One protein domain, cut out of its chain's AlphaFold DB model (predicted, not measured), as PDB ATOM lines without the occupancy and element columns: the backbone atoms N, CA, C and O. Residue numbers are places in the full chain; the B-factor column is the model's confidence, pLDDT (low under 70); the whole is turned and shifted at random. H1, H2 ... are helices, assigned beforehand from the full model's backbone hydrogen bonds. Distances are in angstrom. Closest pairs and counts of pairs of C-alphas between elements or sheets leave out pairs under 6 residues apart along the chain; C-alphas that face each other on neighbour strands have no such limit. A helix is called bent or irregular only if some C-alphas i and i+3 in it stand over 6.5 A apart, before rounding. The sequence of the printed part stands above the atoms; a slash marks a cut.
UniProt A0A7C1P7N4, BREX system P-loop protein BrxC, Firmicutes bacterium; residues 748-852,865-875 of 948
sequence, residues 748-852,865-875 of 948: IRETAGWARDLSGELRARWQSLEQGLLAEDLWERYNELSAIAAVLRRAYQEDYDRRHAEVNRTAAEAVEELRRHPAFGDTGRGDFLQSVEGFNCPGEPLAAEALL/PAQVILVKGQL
ATOM      1  N   ILE A 748     196.332 270.931 353.455       89.50
ATOM      2  CA  ILE A 748     194.973 270.415 353.239       89.50
ATOM      3  C   ILE A 748     194.539 269.501 354.386       89.50
ATOM      4  O   ILE A 748     193.421 269.617 354.883       89.50
ATOM      5  N   ARG A 749     195.430 268.603 354.822       88.31
ATOM      6  CA  ARG A 749     195.151 267.644 355.896       88.31
ATOM      7  C   ARG A 749     194.923 268.335 357.240       88.31
ATOM      8  O   ARG A 749     193.946 268.021 357.911       88.31
ATOM      9  N   GLU A 750     195.809 269.249 357.631       85.94
ATOM     10  CA  GLU A 750     195.763 269.905 358.946       85.94
ATOM     11  C   GLU A 750     194.659 270.969 359.046       85.94
ATOM     12  O   GLU A 750     194.173 271.240 360.138       85.94
ATOM     13  N   THR A 751     194.221 271.552 357.923       88.62
ATOM     14  CA  THR A 751     193.170 272.593 357.897       88.62
ATOM     15  C   THR A 751     191.811 272.079 357.411       88.62
ATOM     16  O   THR A 751     190.899 272.856 357.116       88.62
ATOM     17  N   ALA A 752     191.631 270.756 357.372       84.94
ATOM     18  CA  ALA A 752     190.433 270.120 356.835       84.94
ATOM     19  C   ALA A 752     189.129 270.527 357.545       84.94
ATOM     20  O   ALA A 752     188.094 270.608 356.883       84.94
ATOM     21  N   GLY A 753     189.126 270.781 358.862       83.12
ATOM     22  CA  GLY A 753     187.910 271.248 359.537       83.12
ATOM     23  C   GLY A 753     187.636 272.738 359.369       83.12
ATOM     24  O   GLY A 753     186.466 273.096 359.303       83.12
ATOM     25  N   TRP A 754     188.651 273.585 359.157       89.00
ATOM     26  CA  TRP A 754     188.423 274.959 358.679       89.00
ATOM     27  C   TRP A 754     187.761 274.953 357.302       89.00
ATOM     28  O   TRP A 754     186.785 275.661 357.066       89.00
ATOM     29  N   ALA A 755     188.228 274.079 356.409       87.56
ATOM     30  CA  ALA A 755     187.696 273.985 355.059       87.56
ATOM     31  C   ALA A 755     186.201 273.618 354.992       87.56
ATOM     32  O   ALA A 755     185.552 273.908 353.983       87.56
ATOM     33  N   ARG A 756     185.639 272.986 356.038       85.31
ATOM     34  CA  ARG A 756     184.201 272.662 356.131       85.31
ATOM     35  C   ARG A 756     183.325 273.901 356.307       85.31
ATOM     36  O   ARG A 756     182.201 273.895 355.816       85.31
ATOM     37  N   ASP A 757     183.860 274.942 356.938       83.00
ATOM     38  CA  ASP A 757     183.150 276.192 357.225       83.00
ATOM     39  C   ASP A 757     183.296 277.221 356.082       83.00
ATOM     40  O   ASP A 757     182.652 278.272 356.089       83.00
ATOM     41  N   LEU A 758     184.129 276.929 355.072       88.94
ATOM     42  CA  LEU A 758     184.347 277.804 353.920       88.94
ATOM     43  C   LEU A 758     183.107 277.916 353.026       88.94
ATOM     44  O   LEU A 758     182.485 276.922 352.653       88.94
ATOM     45  N   SER A 759     182.831 279.135 352.560       86.62
ATOM     46  CA  SER A 759     181.775 279.434 351.587       86.62
ATOM     47  C   SER A 759     182.265 280.395 350.494       86.62
ATOM     48  O   SER A 759     183.350 280.973 350.586       86.62
ATOM     49  N   GLY A 760     181.491 280.525 349.411       90.38
ATOM     50  CA  GLY A 760     181.785 281.453 348.315       90.38
ATOM     51  C   GLY A 760     183.108 281.171 347.586       90.38
ATOM     52  O   GLY A 760     183.439 280.027 347.274       90.38
ATOM     53  N   GLU A 761     183.865 282.233 347.301       87.44
ATOM     54  CA  GLU A 761     185.092 282.189 346.491       87.44
ATOM     55  C   GLU A 761     186.216 281.356 347.134       87.44
ATOM     56  O   GLU A 761     186.939 280.639 346.440       87.44
ATOM     57  N   LEU A 762     186.336 281.375 348.468       88.38
ATOM     58  CA  LEU A 762     187.343 280.589 349.190       88.38
ATOM     59  C   LEU A 762     187.064 279.083 349.103       88.38
ATOM     60  O   LEU A 762     187.997 278.294 348.948       88.38
ATOM     61  N   ARG A 763     185.788 278.671 349.120       91.50
ATOM     62  CA  ARG A 763     185.404 277.263 348.936       91.50
ATOM     63  C   ARG A 763     185.728 276.766 347.526       91.50
ATOM     64  O   ARG A 763     186.240 275.658 347.384       91.50
ATOM     65  N   ALA A 764     185.476 277.585 346.504       89.94
ATOM     66  CA  ALA A 764     185.822 277.256 345.120       89.94
ATOM     67  C   ALA A 764     187.344 277.103 344.940       89.94
ATOM     68  O   ALA A 764     187.808 276.131 344.346       89.94
ATOM     69  N   ARG A 765     188.133 278.014 345.529       91.69
ATOM     70  CA  ARG A 765     189.604 277.931 345.546       91.69
ATOM     71  C   ARG A 765     190.116 276.687 346.271       91.69
ATOM     72  O   ARG A 765     191.022 276.031 345.765       91.69
ATOM     73  N   TRP A 766     189.521 276.327 347.409       92.44
ATOM     74  CA  TRP A 766     189.856 275.095 348.128       92.44
ATOM     75  C   TRP A 766     189.608 273.843 347.278       92.44
ATOM     76  O   TRP A 766     190.488 272.996 347.162       92.44
ATOM     77  N   GLN A 767     188.444 273.748 346.625       90.44
ATOM     78  CA  GLN A 767     188.127 272.627 345.733       90.44
ATOM     79  C   GLN A 767     189.084 272.551 344.539       90.44
ATOM     80  O   GLN A 767     189.532 271.462 344.192       90.44
ATOM     81  N   SER A 768     189.442 273.696 343.949       90.69
ATOM     82  CA  SER A 768     190.434 273.761 342.871       90.69
ATOM     83  C   SER A 768     191.811 273.276 343.328       90.69
ATOM     84  O   SER A 768     192.492 272.589 342.571       90.69
ATOM     85  N   LEU A 769     192.220 273.607 344.558       91.56
ATOM     86  CA  LEU A 769     193.470 273.125 345.139       91.56
ATOM     87  C   LEU A 769     193.430 271.605 345.376       91.56
ATOM     88  O   LEU A 769     194.352 270.897 344.984       91.56
ATOM     89  N   GLU A 770     192.356 271.097 345.979       89.50
ATOM     90  CA  GLU A 770     192.188 269.675 346.304       89.50
ATOM     91  C   GLU A 770     192.120 268.793 345.047       89.50
ATOM     92  O   GLU A 770     192.820 267.785 344.957       89.50
ATOM     93  N   GLN A 771     191.337 269.202 344.045       88.25
ATOM     94  CA  GLN A 771     191.235 268.492 342.768       88.25
ATOM     95  C   GLN A 771     192.508 268.641 341.931       88.25
ATOM     96  O   GLN A 771     192.966 267.669 341.336       88.25
ATOM     97  N   GLY A 772     193.112 269.831 341.913       87.12
ATOM     98  CA  GLY A 772     194.324 270.100 341.141       87.12
ATOM     99  C   GLY A 772     195.543 269.313 341.625       87.12
ATOM    100  O   GLY A 772     196.353 268.895 340.806       87.12
ATOM    101  N   LEU A 773     195.656 269.042 342.932       86.81
ATOM    102  CA  LEU A 773     196.737 268.207 343.477       86.81
ATOM    103  C   LEU A 773     196.603 266.716 343.133       86.81
ATOM    104  O   LEU A 773     197.588 265.987 343.228       86.81
ATOM    105  N   LEU A 774     195.410 266.269 342.737       83.38
ATOM    106  CA  LEU A 774     195.134 264.899 342.295       83.38
ATOM    107  C   LEU A 774     195.061 264.771 340.768       83.38
ATOM    108  O   LEU A 774     194.903 263.663 340.261       83.38
ATOM    109  N   ALA A 775     195.149 265.885 340.042       83.06
ATOM    110  CA  ALA A 775     195.016 265.899 338.597       83.06
ATOM    111  C   ALA A 775     196.257 265.313 337.908       83.06
ATOM    112  O   ALA A 775     197.393 265.486 338.355       83.06
ATOM    113  N   GLU A 776     196.035 264.650 336.772       72.69
ATOM    114  CA  GLU A 776     197.109 264.073 335.959       72.69
ATOM    115  C   GLU A 776     198.037 265.136 335.357       72.69
ATOM    116  O   GLU A 776     199.152 264.807 334.986       72.69
ATOM    117  N   ASP A 777     197.622 266.404 335.282       79.62
ATOM    118  CA  ASP A 777     198.396 267.537 334.759       79.62
ATOM    119  C   ASP A 777     199.001 268.427 335.864       79.62
ATOM    120  O   ASP A 777     199.359 269.583 335.620       79.62
ATOM    121  N   LEU A 778     199.158 267.887 337.080       84.19
ATOM    122  CA  LEU A 778     199.661 268.584 338.272       84.19
ATOM    123  C   LEU A 778     200.866 269.498 338.001       84.19
ATOM    124  O   LEU A 778     200.902 270.633 338.471       84.19
ATOM    125  N   TRP A 779     201.862 269.018 337.259       84.69
ATOM    126  CA  TRP A 779     203.098 269.763 336.992       84.69
ATOM    127  C   TRP A 779     202.866 271.045 336.174       84.69
ATOM    128  O   TRP A 779     203.617 272.003 336.336       84.69
ATOM    129  N   GLU A 780     201.825 271.106 335.339       84.50
ATOM    130  CA  GLU A 780     201.482 272.298 334.540       84.50
ATOM    131  C   GLU A 780     200.741 273.331 335.396       84.50
ATOM    132  O   GLU A 780     200.893 274.537 335.209       84.50
ATOM    133  N   ARG A 781     199.992 272.853 336.393       86.25
ATOM    134  CA  ARG A 781     199.156 273.668 337.283       86.25
ATOM    135  C   ARG A 781     199.822 274.013 338.608       86.25
ATOM    136  O   ARG A 781     199.288 274.817 339.366       86.25
ATOM    137  N   TYR A 782     200.982 273.436 338.916       89.00
ATOM    138  CA  TYR A 782     201.574 273.521 340.251       89.00
ATOM    139  C   TYR A 782     201.790 274.959 340.738       89.00
ATOM    140  O   TYR A 782     201.502 275.269 341.893       89.00
ATOM    141  N   ASN A 783     202.260 275.853 339.864       88.88
ATOM    142  CA  ASN A 783     202.483 277.256 340.221       88.88
ATOM    143  C   ASN A 783     201.169 277.983 340.543       88.88
ATOM    144  O   ASN A 783     201.104 278.746 341.506       88.88
ATOM    145  N   GLU A 784     200.111 277.704 339.781       90.62
ATOM    146  CA  GLU A 784     198.769 278.234 340.031       90.62
ATOM    147  C   GLU A 784     198.200 277.688 341.346       90.62
ATOM    148  O   GLU A 784     197.752 278.455 342.195       90.62
ATOM    149  N   LEU A 785     198.301 276.375 341.575       91.31
ATOM    150  CA  LEU A 785     197.866 275.728 342.815       91.31
ATOM    151  C   LEU A 785     198.624 276.266 344.033       91.31
ATOM    152  O   LEU A 785     198.033 276.495 345.086       91.31
ATOM    153  N   SER A 786     199.921 276.530 343.886       89.75
ATOM    154  CA  SER A 786     200.747 277.118 344.942       89.75
ATOM    155  C   SER A 786     200.314 278.553 345.261       89.75
ATOM    156  O   SER A 786     200.240 278.925 346.433       89.75
ATOM    157  N   ALA A 787     199.947 279.341 344.245       90.56
ATOM    158  CA  ALA A 787     199.379 280.676 344.430       90.56
ATOM    159  C   ALA A 787     197.995 280.626 345.105       90.56
ATOM    160  O   ALA A 787     197.746 281.376 346.051       90.56
ATOM    161  N   ILE A 788     197.120 279.703 344.687       91.69
ATOM    162  CA  ILE A 788     195.817 279.461 345.329       91.69
ATOM    163  C   ILE A 788     196.010 279.101 346.808       91.69
ATOM    164  O   ILE A 788     195.346 279.664 347.680       91.69
ATOM    165  N   ALA A 789     196.949 278.202 347.104       90.31
ATOM    166  CA  ALA A 789     197.251 277.789 348.465       90.31
ATOM    167  C   ALA A 789     197.793 278.933 349.327       90.31
ATOM    168  O   ALA A 789     197.438 279.011 350.498       90.31
ATOM    169  N   ALA A 790     198.607 279.840 348.778       90.19
ATOM    170  CA  ALA A 790     199.081 281.013 349.510       90.19
ATOM    171  C   ALA A 790     197.918 281.924 349.945       90.19
ATOM    172  O   ALA A 790     197.882 282.383 351.087       90.19
ATOM    173  N   VAL A 791     196.925 282.127 349.068       91.38
ATOM    174  CA  VAL A 791     195.716 282.894 349.407       91.38
ATOM    175  C   VAL A 791     194.889 282.185 350.482       91.38
ATOM    176  O   VAL A 791     194.456 282.821 351.440       91.38
ATOM    177  N   LEU A 792     194.702 280.868 350.358       91.06
ATOM    178  CA  LEU A 792     193.974 280.070 351.351       91.06
ATOM    179  C   LEU A 792     194.688 280.042 352.707       91.06
ATOM    180  O   LEU A 792     194.026 280.155 353.731       91.06
ATOM    181  N   ARG A 793     196.023 279.946 352.737       90.75
ATOM    182  CA  ARG A 793     196.816 279.998 353.979       90.75
ATOM    183  C   ARG A 793     196.633 281.320 354.709       90.75
ATOM    184  O   ARG A 793     196.430 281.313 355.918       90.75
ATOM    185  N   ARG A 794     196.649 282.438 353.978       89.31
ATOM    186  CA  ARG A 794     196.403 283.758 354.564       89.31
ATOM    187  C   ARG A 794     194.987 283.868 355.132       89.31
ATOM    188  O   ARG A 794     194.825 284.317 356.260       89.31
ATOM    189  N   ALA A 795     193.979 283.404 354.389       89.62
ATOM    190  CA  ALA A 795     192.597 283.393 354.869       89.62
ATOM    191  C   ALA A 795     192.432 282.509 356.122       89.62
ATOM    192  O   ALA A 795     191.763 282.905 357.073       89.62
ATOM    193  N   TYR A 796     193.088 281.344 356.149       90.75
ATOM    194  CA  TYR A 796     193.118 280.462 357.315       90.75
ATOM    195  C   TYR A 796     193.741 281.148 358.533       90.75
ATOM    196  O   TYR A 796     193.183 281.062 359.619       90.75
ATOM    197  N   GLN A 797     194.868 281.845 358.364       88.88
ATOM    198  CA  GLN A 797     195.533 282.572 359.452       88.88
ATOM    199  C   GLN A 797     194.637 283.668 360.023       88.88
ATOM    200  O   GLN A 797     194.431 283.711 361.230       88.88
ATOM    201  N   GLU A 798     194.043 284.494 359.160       88.38
ATOM    202  CA  GLU A 798     193.128 285.561 359.576       88.38
ATOM    203  C   GLU A 798     191.909 284.994 360.334       88.38
ATOM    204  O   GLU A 798     191.520 285.519 361.382       88.38
ATOM    205  N   ASP A 799     191.329 283.889 359.856       87.75
ATOM    206  CA  ASP A 799     190.206 283.216 360.518       87.75
ATOM    207  C   ASP A 799     190.603 282.539 361.837       87.75
ATOM    208  O   ASP A 799     189.843 282.593 362.811       87.75
ATOM    209  N   TYR A 800     191.765 281.884 361.873       88.44
ATOM    210  CA  TYR A 800     192.292 281.219 363.060       88.44
ATOM    211  C   TYR A 800     192.602 282.255 364.139       88.44
ATOM    212  O   TYR A 800     192.146 282.099 365.269       88.44
ATOM    213  N   ASP A 801     193.310 283.334 363.800       87.94
ATOM    214  CA  ASP A 801     193.652 284.407 364.734       87.94
ATOM    215  C   ASP A 801     192.396 285.109 365.254       87.94
ATOM    216  O   ASP A 801     192.308 285.406 366.447       87.94
ATOM    217  N   ARG A 802     191.376 285.300 364.403       87.69
ATOM    218  CA  ARG A 802     190.075 285.834 364.825       87.69
ATOM    219  C   ARG A 802     189.397 284.927 365.851       87.69
ATOM    220  O   ARG A 802     189.012 285.422 366.909       87.69
ATOM    221  N   ARG A 803     189.263 283.621 365.579       86.88
ATOM    222  CA  ARG A 803     188.661 282.666 366.535       86.88
ATOM    223  C   ARG A 803     189.496 282.532 367.808       86.88
ATOM    224  O   ARG A 803     188.946 282.459 368.901       86.88
ATOM    225  N   HIS A 804     190.818 282.548 367.684       87.81
ATOM    226  CA  HIS A 804     191.740 282.508 368.813       87.81
ATOM    227  C   HIS A 804     191.578 283.741 369.719       87.81
ATOM    228  O   HIS A 804     191.436 283.606 370.935       87.81
ATOM    229  N   ALA A 805     191.520 284.941 369.133       86.00
ATOM    230  CA  ALA A 805     191.256 286.182 369.854       86.00
ATOM    231  C   ALA A 805     189.851 286.204 370.471       86.00
ATOM    232  O   ALA A 805     189.679 286.699 371.583       86.00
ATOM    233  N   GLU A 806     188.853 285.643 369.786       86.00
ATOM    234  CA  GLU A 806     187.487 285.530 370.293       86.00
ATOM    235  C   GLU A 806     187.405 284.610 371.515       86.00
ATOM    236  O   GLU A 806     186.856 285.023 372.530       86.00
ATOM    237  N   VAL A 807     188.021 283.422 371.473       85.56
ATOM    238  CA  VAL A 807     188.116 282.510 372.629       85.56
ATOM    239  C   VAL A 807     188.836 283.179 373.801       85.56
ATOM    240  O   VAL A 807     188.351 283.107 374.929       85.56
ATOM    241  N   ASN A 808     189.948 283.879 373.548       85.69
ATOM    242  CA  ASN A 808     190.664 284.637 374.578       85.69
ATOM    243  C   ASN A 808     189.805 285.755 375.179       85.69
ATOM    244  O   ASN A 808     189.792 285.932 376.397       85.69
ATOM    245  N   ARG A 809     189.068 286.496 374.344       85.31
ATOM    246  CA  ARG A 809     188.156 287.553 374.793       85.31
ATOM    247  C   ARG A 809     187.025 286.970 375.630       85.31
ATOM    248  O   ARG A 809     186.799 287.459 376.728       85.31
ATOM    249  N   THR A 810     186.369 285.905 375.168       84.19
ATOM    250  CA  THR A 810     185.307 285.227 375.923       84.19
ATOM    251  C   THR A 810     185.835 284.651 377.237       84.19
ATOM    252  O   THR A 810     185.134 284.706 378.241       84.19
ATOM    253  N   ALA A 811     187.072 284.147 377.272       83.06
ATOM    254  CA  ALA A 811     187.705 283.678 378.506       83.06
ATOM    255  C   ALA A 811     188.007 284.836 379.467       83.06
ATOM    256  O   ALA A 811     187.733 284.723 380.657       83.06
ATOM    257  N   ALA A 812     188.505 285.968 378.963       83.31
ATOM    258  CA  ALA A 812     188.740 287.165 379.768       83.31
ATOM    259  C   ALA A 812     187.432 287.760 380.321       83.31
ATOM    260  O   ALA A 812     187.359 288.088 381.502       83.31
ATOM    261  N   GLU A 813     186.383 287.844 379.497       83.50
ATOM    262  CA  GLU A 813     185.038 288.263 379.910       83.50
ATOM    263  C   GLU A 813     184.458 287.311 380.963       83.50
ATOM    264  O   GLU A 813     183.932 287.768 381.975       83.50
ATOM    265  N   ALA A 814     184.613 285.997 380.772       80.56
ATOM    266  CA  ALA A 814     184.193 284.982 381.733       80.56
ATOM    267  C   ALA A 814     184.923 285.109 383.079       80.56
ATOM    268  O   ALA A 814     184.288 285.014 384.127       80.56
ATOM    269  N   VAL A 815     186.236 285.369 383.069       81.38
ATOM    270  CA  VAL A 815     187.030 285.629 384.282       81.38
ATOM    271  C   VAL A 815     186.553 286.898 384.993       81.38
ATOM    272  O   VAL A 815     186.392 286.889 386.211       81.38
ATOM    273  N   GLU A 816     186.293 287.981 384.258       81.31
ATOM    274  CA  GLU A 816     185.782 289.231 384.836       81.31
ATOM    275  C   GLU A 816     184.366 289.082 385.409       81.31
ATOM    276  O   GLU A 816     184.064 289.642 386.462       81.31
ATOM    277  N   GLU A 817     183.499 288.305 384.764       78.81
ATOM    278  CA  GLU A 817     182.150 288.012 385.251       78.81
ATOM    279  C   GLU A 817     182.181 287.155 386.526       78.81
ATOM    280  O   GLU A 817     181.519 287.499 387.505       78.81
ATOM    281  N   LEU A 818     183.028 286.117 386.567       78.00
ATOM    282  CA  LEU A 818     183.265 285.316 387.773       78.00
ATOM    283  C   LEU A 818     183.811 286.179 388.924       78.00
ATOM    284  O   LEU A 818     183.340 286.058 390.051       78.00
ATOM    285  N   ARG A 819     184.733 287.115 388.642       78.31
ATOM    286  CA  ARG A 819     185.289 288.056 389.637       78.31
ATOM    287  C   ARG A 819     184.257 289.012 390.235       78.31
ATOM    288  O   ARG A 819     184.426 289.442 391.373       78.31
ATOM    289  N   ARG A 820     183.218 289.374 389.474       77.69
ATOM    290  CA  ARG A 820     182.127 290.261 389.921       77.69
ATOM    291  C   ARG A 820     181.066 289.539 390.750       77.69
ATOM    292  O   ARG A 820     180.190 290.202 391.301       77.69
ATOM    293  N   HIS A 821     181.127 288.212 390.839       75.31
ATOM    294  CA  HIS A 821     180.151 287.426 391.575       75.31
ATOM    295  C   HIS A 821     180.261 287.665 393.100       75.31
ATOM    296  O   HIS A 821     181.372 287.629 393.635       75.31
ATOM    297  N   PRO A 822     179.155 287.861 393.846       67.88
ATOM    298  CA  PRO A 822     179.207 288.238 395.268       67.88
ATOM    299  C   PRO A 822     179.912 287.210 396.171       67.88
ATOM    300  O   PRO A 822     180.523 287.578 397.170       67.88
ATOM    301  N   ALA A 823     179.864 285.925 395.801       66.31
ATOM    302  CA  ALA A 823     180.522 284.824 396.517       66.31
ATOM    303  C   ALA A 823     182.047 284.766 396.312       66.31
ATOM    304  O   ALA A 823     182.747 284.058 397.032       66.31
ATOM    305  N   PHE A 824     182.568 285.474 395.305       68.62
ATOM    306  CA  PHE A 824     183.921 285.270 394.787       68.62
ATOM    307  C   PHE A 824     185.025 285.751 395.744       68.62
ATOM    308  O   PHE A 824     186.147 285.244 395.727       68.62
ATOM    309  N   GLY A 825     184.720 286.730 396.604       60.41
ATOM    310  CA  GLY A 825     185.684 287.333 397.528       60.41
ATOM    311  C   GLY A 825     186.204 286.401 398.630       60.41
ATOM    312  O   GLY A 825     187.320 286.631 399.103       60.41
ATOM    313  N   ASP A 826     185.433 285.365 398.986       56.00
ATOM    314  CA  ASP A 826     185.632 284.504 400.166       56.00
ATOM    315  C   ASP A 826     186.174 283.098 399.850       56.00
ATOM    316  O   ASP A 826     186.487 282.322 400.753       56.00
ATOM    317  N   THR A 827     186.334 282.766 398.572       55.78
ATOM    318  CA  THR A 827     186.925 281.506 398.103       55.78
ATOM    319  C   THR A 827     188.399 281.684 397.735       55.78
ATOM    320  O   THR A 827     188.794 282.729 397.215       55.78
ATOM    321  N   GLY A 828     189.232 280.663 397.981       57.72
ATOM    322  CA  GLY A 828     190.643 280.632 397.576       57.72
ATOM    323  C   GLY A 828     190.796 280.955 396.086       57.72
ATOM    324  O   GLY A 828     190.456 280.149 395.228       57.72
ATOM    325  N   ARG A 829     191.286 282.163 395.791       57.50
ATOM    326  CA  ARG A 829     191.132 282.873 394.506       57.50
ATOM    327  C   ARG A 829     191.810 282.228 393.279       57.50
ATOM    328  O   ARG A 829     191.736 282.805 392.200       57.50
ATOM    329  N   GLY A 830     192.486 281.085 393.428       58.62
ATOM    330  CA  GLY A 830     193.297 280.450 392.379       58.62
ATOM    331  C   GLY A 830     192.568 279.384 391.555       58.62
ATOM    332  O   GLY A 830     192.586 279.445 390.328       58.62
ATOM    333  N   ASP A 831     191.885 278.440 392.208       61.62
ATOM    334  CA  ASP A 831     191.455 277.194 391.546       61.62
ATOM    335  C   ASP A 831     190.237 277.381 390.619       61.62
ATOM    336  O   ASP A 831     190.153 276.759 389.559       61.62
ATOM    337  N   PHE A 832     189.320 278.300 390.957       65.38
ATOM    338  CA  PHE A 832     188.137 278.604 390.134       65.38
ATOM    339  C   PHE A 832     188.494 279.290 388.811       65.38
ATOM    340  O   PHE A 832     187.906 278.993 387.771       65.38
ATOM    341  N   LEU A 833     189.467 280.206 388.832       66.62
ATOM    342  CA  LEU A 833     189.868 280.933 387.630       66.62
ATOM    343  C   LEU A 833     190.748 280.086 386.718       66.62
ATOM    344  O   LEU A 833     190.632 280.220 385.504       66.62
ATOM    345  N   GLN A 834     191.556 279.171 387.262       72.44
ATOM    346  CA  GLN A 834     192.512 278.375 386.487       72.44
ATOM    347  C   GLN A 834     191.850 277.559 385.358       72.44
ATOM    348  O   GLN A 834     192.428 277.413 384.279       72.44
ATOM    349  N   SER A 835     190.614 277.091 385.565       72.44
ATOM    350  CA  SER A 835     189.844 276.338 384.560       72.44
ATOM    351  C   SER A 835     189.410 277.188 383.358       72.44
ATOM    352  O   SER A 835     189.292 276.663 382.253       72.44
ATOM    353  N   VAL A 836     189.213 278.501 383.538       76.25
ATOM    354  CA  VAL A 836     188.869 279.449 382.459       76.25
ATOM    355  C   VAL A 836     190.119 280.149 381.920       76.25
ATOM    356  O   VAL A 836     190.271 280.309 380.711       76.25
ATOM    357  N   GLU A 837     191.067 280.497 382.792       75.38
ATOM    358  CA  GLU A 837     192.373 281.060 382.432       75.38
ATOM    359  C   GLU A 837     193.200 280.083 381.587       75.38
ATOM    360  O   GLU A 837     193.936 280.519 380.707       75.38
ATOM    361  N   GLY A 838     193.005 278.767 381.748       75.00
ATOM    362  CA  GLY A 838     193.561 277.746 380.857       75.00
ATOM    363  C   GLY A 838     193.100 277.867 379.396       75.00
ATOM    364  O   GLY A 838     193.749 277.328 378.497       75.00
ATOM    365  N   PHE A 839     192.014 278.597 379.113       79.62
ATOM    366  CA  PHE A 839     191.609 278.932 377.746       79.62
ATOM    367  C   PHE A 839     192.318 280.157 377.180       79.62
ATOM    368  O   PHE A 839     192.401 280.254 375.955       79.62
ATOM    369  N   ASN A 840     192.870 281.022 378.032       79.44
ATOM    370  CA  ASN A 840     193.536 282.250 377.632       79.44
ATOM    371  C   ASN A 840     194.967 281.962 377.155       79.44
ATOM    372  O   ASN A 840     195.826 281.502 377.907       79.44
ATOM    373  N   CYS A 841     195.242 282.239 375.885       82.88
ATOM    374  CA  CYS A 841     196.554 282.063 375.287       82.88
ATOM    375  C   CYS A 841     197.166 283.424 374.923       82.88
ATOM    376  O   CYS A 841     196.676 284.069 373.997       82.88
ATOM    377  N   PRO A 842     198.289 283.842 375.540       75.12
ATOM    378  CA  PRO A 842     198.989 285.087 375.201       75.12
ATOM    379  C   PRO A 842     199.806 284.964 373.898       75.12
ATOM    380  O   PRO A 842     200.898 285.517 373.784       75.12
ATOM    381  N   GLY A 843     199.349 284.139 372.957       69.69
ATOM    382  CA  GLY A 843     200.000 283.935 371.670       69.69
ATOM    383  C   GLY A 843     199.848 285.160 370.772       69.69
ATOM    384  O   GLY A 843     198.782 285.770 370.727       69.69
ATOM    385  N   GLU A 844     200.920 285.497 370.059       75.94
ATOM    386  CA  GLU A 844     200.889 286.444 368.942       75.94
ATOM    387  C   GLU A 844     200.120 285.847 367.744       75.94
ATOM    388  O   GLU A 844     199.939 284.621 367.704       75.94
ATOM    389  N   PRO A 845     199.675 286.682 366.779       78.00
ATOM    390  CA  PRO A 845     199.094 286.216 365.518       78.00
ATOM    391  C   PRO A 845     199.957 285.140 364.850       78.00
ATOM    392  O   PRO A 845     201.190 285.170 364.961       78.00
ATOM    393  N   LEU A 846     199.331 284.179 364.168       83.06
ATOM    394  CA  LEU A 846     200.060 283.085 363.533       83.06
ATOM    395  C   LEU A 846     201.120 283.609 362.554       83.06
ATOM    396  O   LEU A 846     200.853 284.437 361.684       83.06
ATOM    397  N   ALA A 847     202.330 283.056 362.650       76.94
ATOM    398  CA  ALA A 847     203.373 283.302 361.663       76.94
ATOM    399  C   ALA A 847     202.955 282.776 360.275       76.94
ATOM    400  O   ALA A 847     202.226 281.790 360.175       76.94
ATOM    401  N   ALA A 848     203.496 283.383 359.211       67.38
ATOM    402  CA  ALA A 848     203.075 283.190 357.817       67.38
ATOM    403  C   ALA A 848     203.074 281.733 357.297       67.38
ATOM    404  O   ALA A 848     202.388 281.441 356.319       67.38
ATOM    405  N   GLU A 849     203.779 280.806 357.951       71.19
ATOM    406  CA  GLU A 849     203.813 279.377 357.590       71.19
ATOM    407  C   GLU A 849     203.273 278.448 358.688       71.19
ATOM    408  O   GLU A 849     203.113 277.246 358.466       71.19
ATOM    409  N   ALA A 850     202.964 278.985 359.870       80.69
ATOM    410  CA  ALA A 850     202.385 278.203 360.948       80.69
ATOM    411  C   ALA A 850     200.931 277.837 360.611       80.69
ATOM    412  O   ALA A 850     200.220 278.606 359.965       80.69
ATOM    413  N   LEU A 851     200.493 276.657 361.063       84.94
ATOM    414  CA  LEU A 851     199.090 276.215 360.983       84.94
ATOM    415  C   LEU A 851     198.418 276.127 362.356       84.94
ATOM    416  O   LEU A 851     197.199 276.015 362.444       84.94
ATOM    417  N   LEU A 852     199.213 276.189 363.422       86.94
ATOM    418  CA  LEU A 852     198.770 276.140 364.809       86.94
ATOM    419  C   LEU A 852     199.520 277.208 365.600       86.94
ATOM    420  O   LEU A 852     200.682 277.509 365.312       86.94
ATOM    421  N   PRO A 865     184.243 279.441 371.361       81.62
ATOM    422  CA  PRO A 865     183.806 280.089 372.600       81.62
ATOM    423  C   PRO A 865     182.818 279.246 373.417       81.62
ATOM    424  O   PRO A 865     182.697 279.439 374.624       81.62
ATOM    425  N   ALA A 866     182.131 278.285 372.788       82.25
ATOM    426  CA  ALA A 866     181.119 277.455 373.441       82.25
ATOM    427  C   ALA A 866     181.672 276.676 374.648       82.25
ATOM    428  O   ALA A 866     180.987 276.546 375.659       82.25
ATOM    429  N   GLN A 867     182.919 276.199 374.569       76.88
ATOM    430  CA  GLN A 867     183.565 275.492 375.680       76.88
ATOM    431  C   GLN A 867     183.856 276.429 376.854       76.88
ATOM    432  O   GLN A 867     183.599 276.075 378.001       76.88
ATOM    433  N   VAL A 868     184.314 277.650 376.566       81.62
ATOM    434  CA  VAL A 868     184.547 278.681 377.586       81.62
ATOM    435  C   VAL A 868     183.237 279.061 378.277       81.62
ATOM    436  O   VAL A 868     183.187 279.148 379.500       81.62
ATOM    437  N   ILE A 869     182.158 279.232 377.507       82.75
ATOM    438  CA  ILE A 869     180.821 279.552 378.029       82.75
ATOM    439  C   ILE A 869     180.288 278.420 378.917       82.75
ATOM    440  O   ILE A 869     179.728 278.695 379.978       82.75
ATOM    441  N   LEU A 870     180.483 277.159 378.515       82.44
ATOM    442  CA  LEU A 870     180.061 275.993 379.291       82.44
ATOM    443  C   LEU A 870     180.788 275.920 380.641       82.44
ATOM    444  O   LEU A 870     180.134 275.797 381.676       82.44
ATOM    445  N   VAL A 871     182.121 276.040 380.634       81.12
ATOM    446  CA  VAL A 871     182.943 276.019 381.857       81.12
ATOM    447  C   VAL A 871     182.594 277.204 382.759       81.12
ATOM    448  O   VAL A 871     182.392 277.022 383.957       81.12
ATOM    449  N   LYS A 872     182.416 278.407 382.193       83.50
ATOM    450  CA  LYS A 872     181.933 279.584 382.934       83.50
ATOM    451  C   LYS A 872     180.596 279.308 383.630       83.50
ATOM    452  O   LYS A 872     180.451 279.616 384.807       83.50
ATOM    453  N   GLY A 873     179.626 278.737 382.911       80.88
ATOM    454  CA  GLY A 873     178.292 278.448 383.444       80.88
ATOM    455  C   GLY A 873     178.307 277.453 384.607       80.88
ATOM    456  O   GLY A 873     177.569 277.633 385.571       80.88
ATOM    457  N   GLN A 874     179.180 276.444 384.552       81.81
ATOM    458  CA  GLN A 874     179.380 275.493 385.651       81.81
ATOM    459  C   GLN A 874     179.952 276.178 386.900       81.81
ATOM    460  O   GLN A 874     179.437 275.979 387.996       81.81
ATOM    461  N   LEU A 875     180.961 277.037 386.727       79.94
ATOM    462  CA  LEU A 875     181.610 277.747 387.834       79.94
ATOM    463  C   LEU A 875     180.694 278.800 388.478       79.94
ATOM    464  O   LEU A 875     180.718 278.962 389.695       79.94
TER     465      LEU A 875
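AT A GLANCE: This is residues 748 to 852 and 865 to 875 of the 948 residues of the protein "BREX system P-loop protein BrxC" of Firmicutes bacterium (UniProt A0A7C1P7N4). One long helix, H3, forms the backbone of a rod; H2 packs on its first part, while H4 and H5 pack side by side along its last part, making a small three-helix group there. H1 is a short helix near H3 between these two groups, and the unnamed stretch 838 to 852 runs back from H4 toward the middle of the rod. The printed part has 116 residues with five named helices, H1 to H5 in order along the chain, and no named strand; the class is all helix. It is only just extended, close to loose, with a radius of gyration of the C-alphas of 20.2 A, and its C-alphas span 69 by 23 by 19 A.

HOW THE PARTS SIT: H1, residues 752 to 757, is close to but not clearly touching H2, residues 760 to 772; the closest C-alphas, of Ala 755 and Arg 763, are 7.3 A apart. The hub is H3, residues 778 to 819, which touches three helices. With residues 778 to 792 alone it touches H2, at a steep tilt of 48 degrees, opposite ways; the closest C-alphas, of Leu 769 and Leu 785, are 5.6 A apart. H3 and H4, residues 831 to 837, form a helical hairpin at a shallow tilt of 31 degrees, and their closest C-alphas, of Ala 811 and Val 836, are 5.9 A apart. H5, residues 865 to 875, touches H3 the same way at a shallow tilt of 20 degrees, with the C-alphas of Val 807 and Pro 865 closest at 4.9 A. H4 and H5 touch, the C-alphas of Val 836 and Val 868 being closest at 6.6 A. H1 and H2 are apart from H4 and H5. In H2 and H5 every O i to N i+4 pair is within hydrogen-bond range; in H3 36 of 38 are, in H1 0 of 2 with 2 of 3 O i to N i+3 pairs, and in H4 1 of 3 with 1 of 4.

IN THESE COORDINATES: H1 begins at C-alpha 752, (190.433, 270.120, 356.835), and H2 is 18.4 A long. H3 is 56.8 A long and ends at C-alpha 819, (185.289, 288.056, 389.637). It has a kink of 41 degrees near residue 785 and is irregular, with C-alphas 780 and 783 7.6 A apart. H5 is 15.6 A long and ends at C-alpha 875, (181.610, 277.747, 387.834).

THE WHOLE: The two C-alphas farthest apart, of Asp 777 and Asp 826, are 68.8 A apart. Residues 774 to 779 stand free. The link from H3 to H4 is long, with 11 residues. Residues 853 to 864 are not printed, and C-alphas 852 and 865 across this cut are 17.3 A apart. The mean pLDDT of the printed part is 82.0; residues 822 to 833, 843 and 848 are under 70.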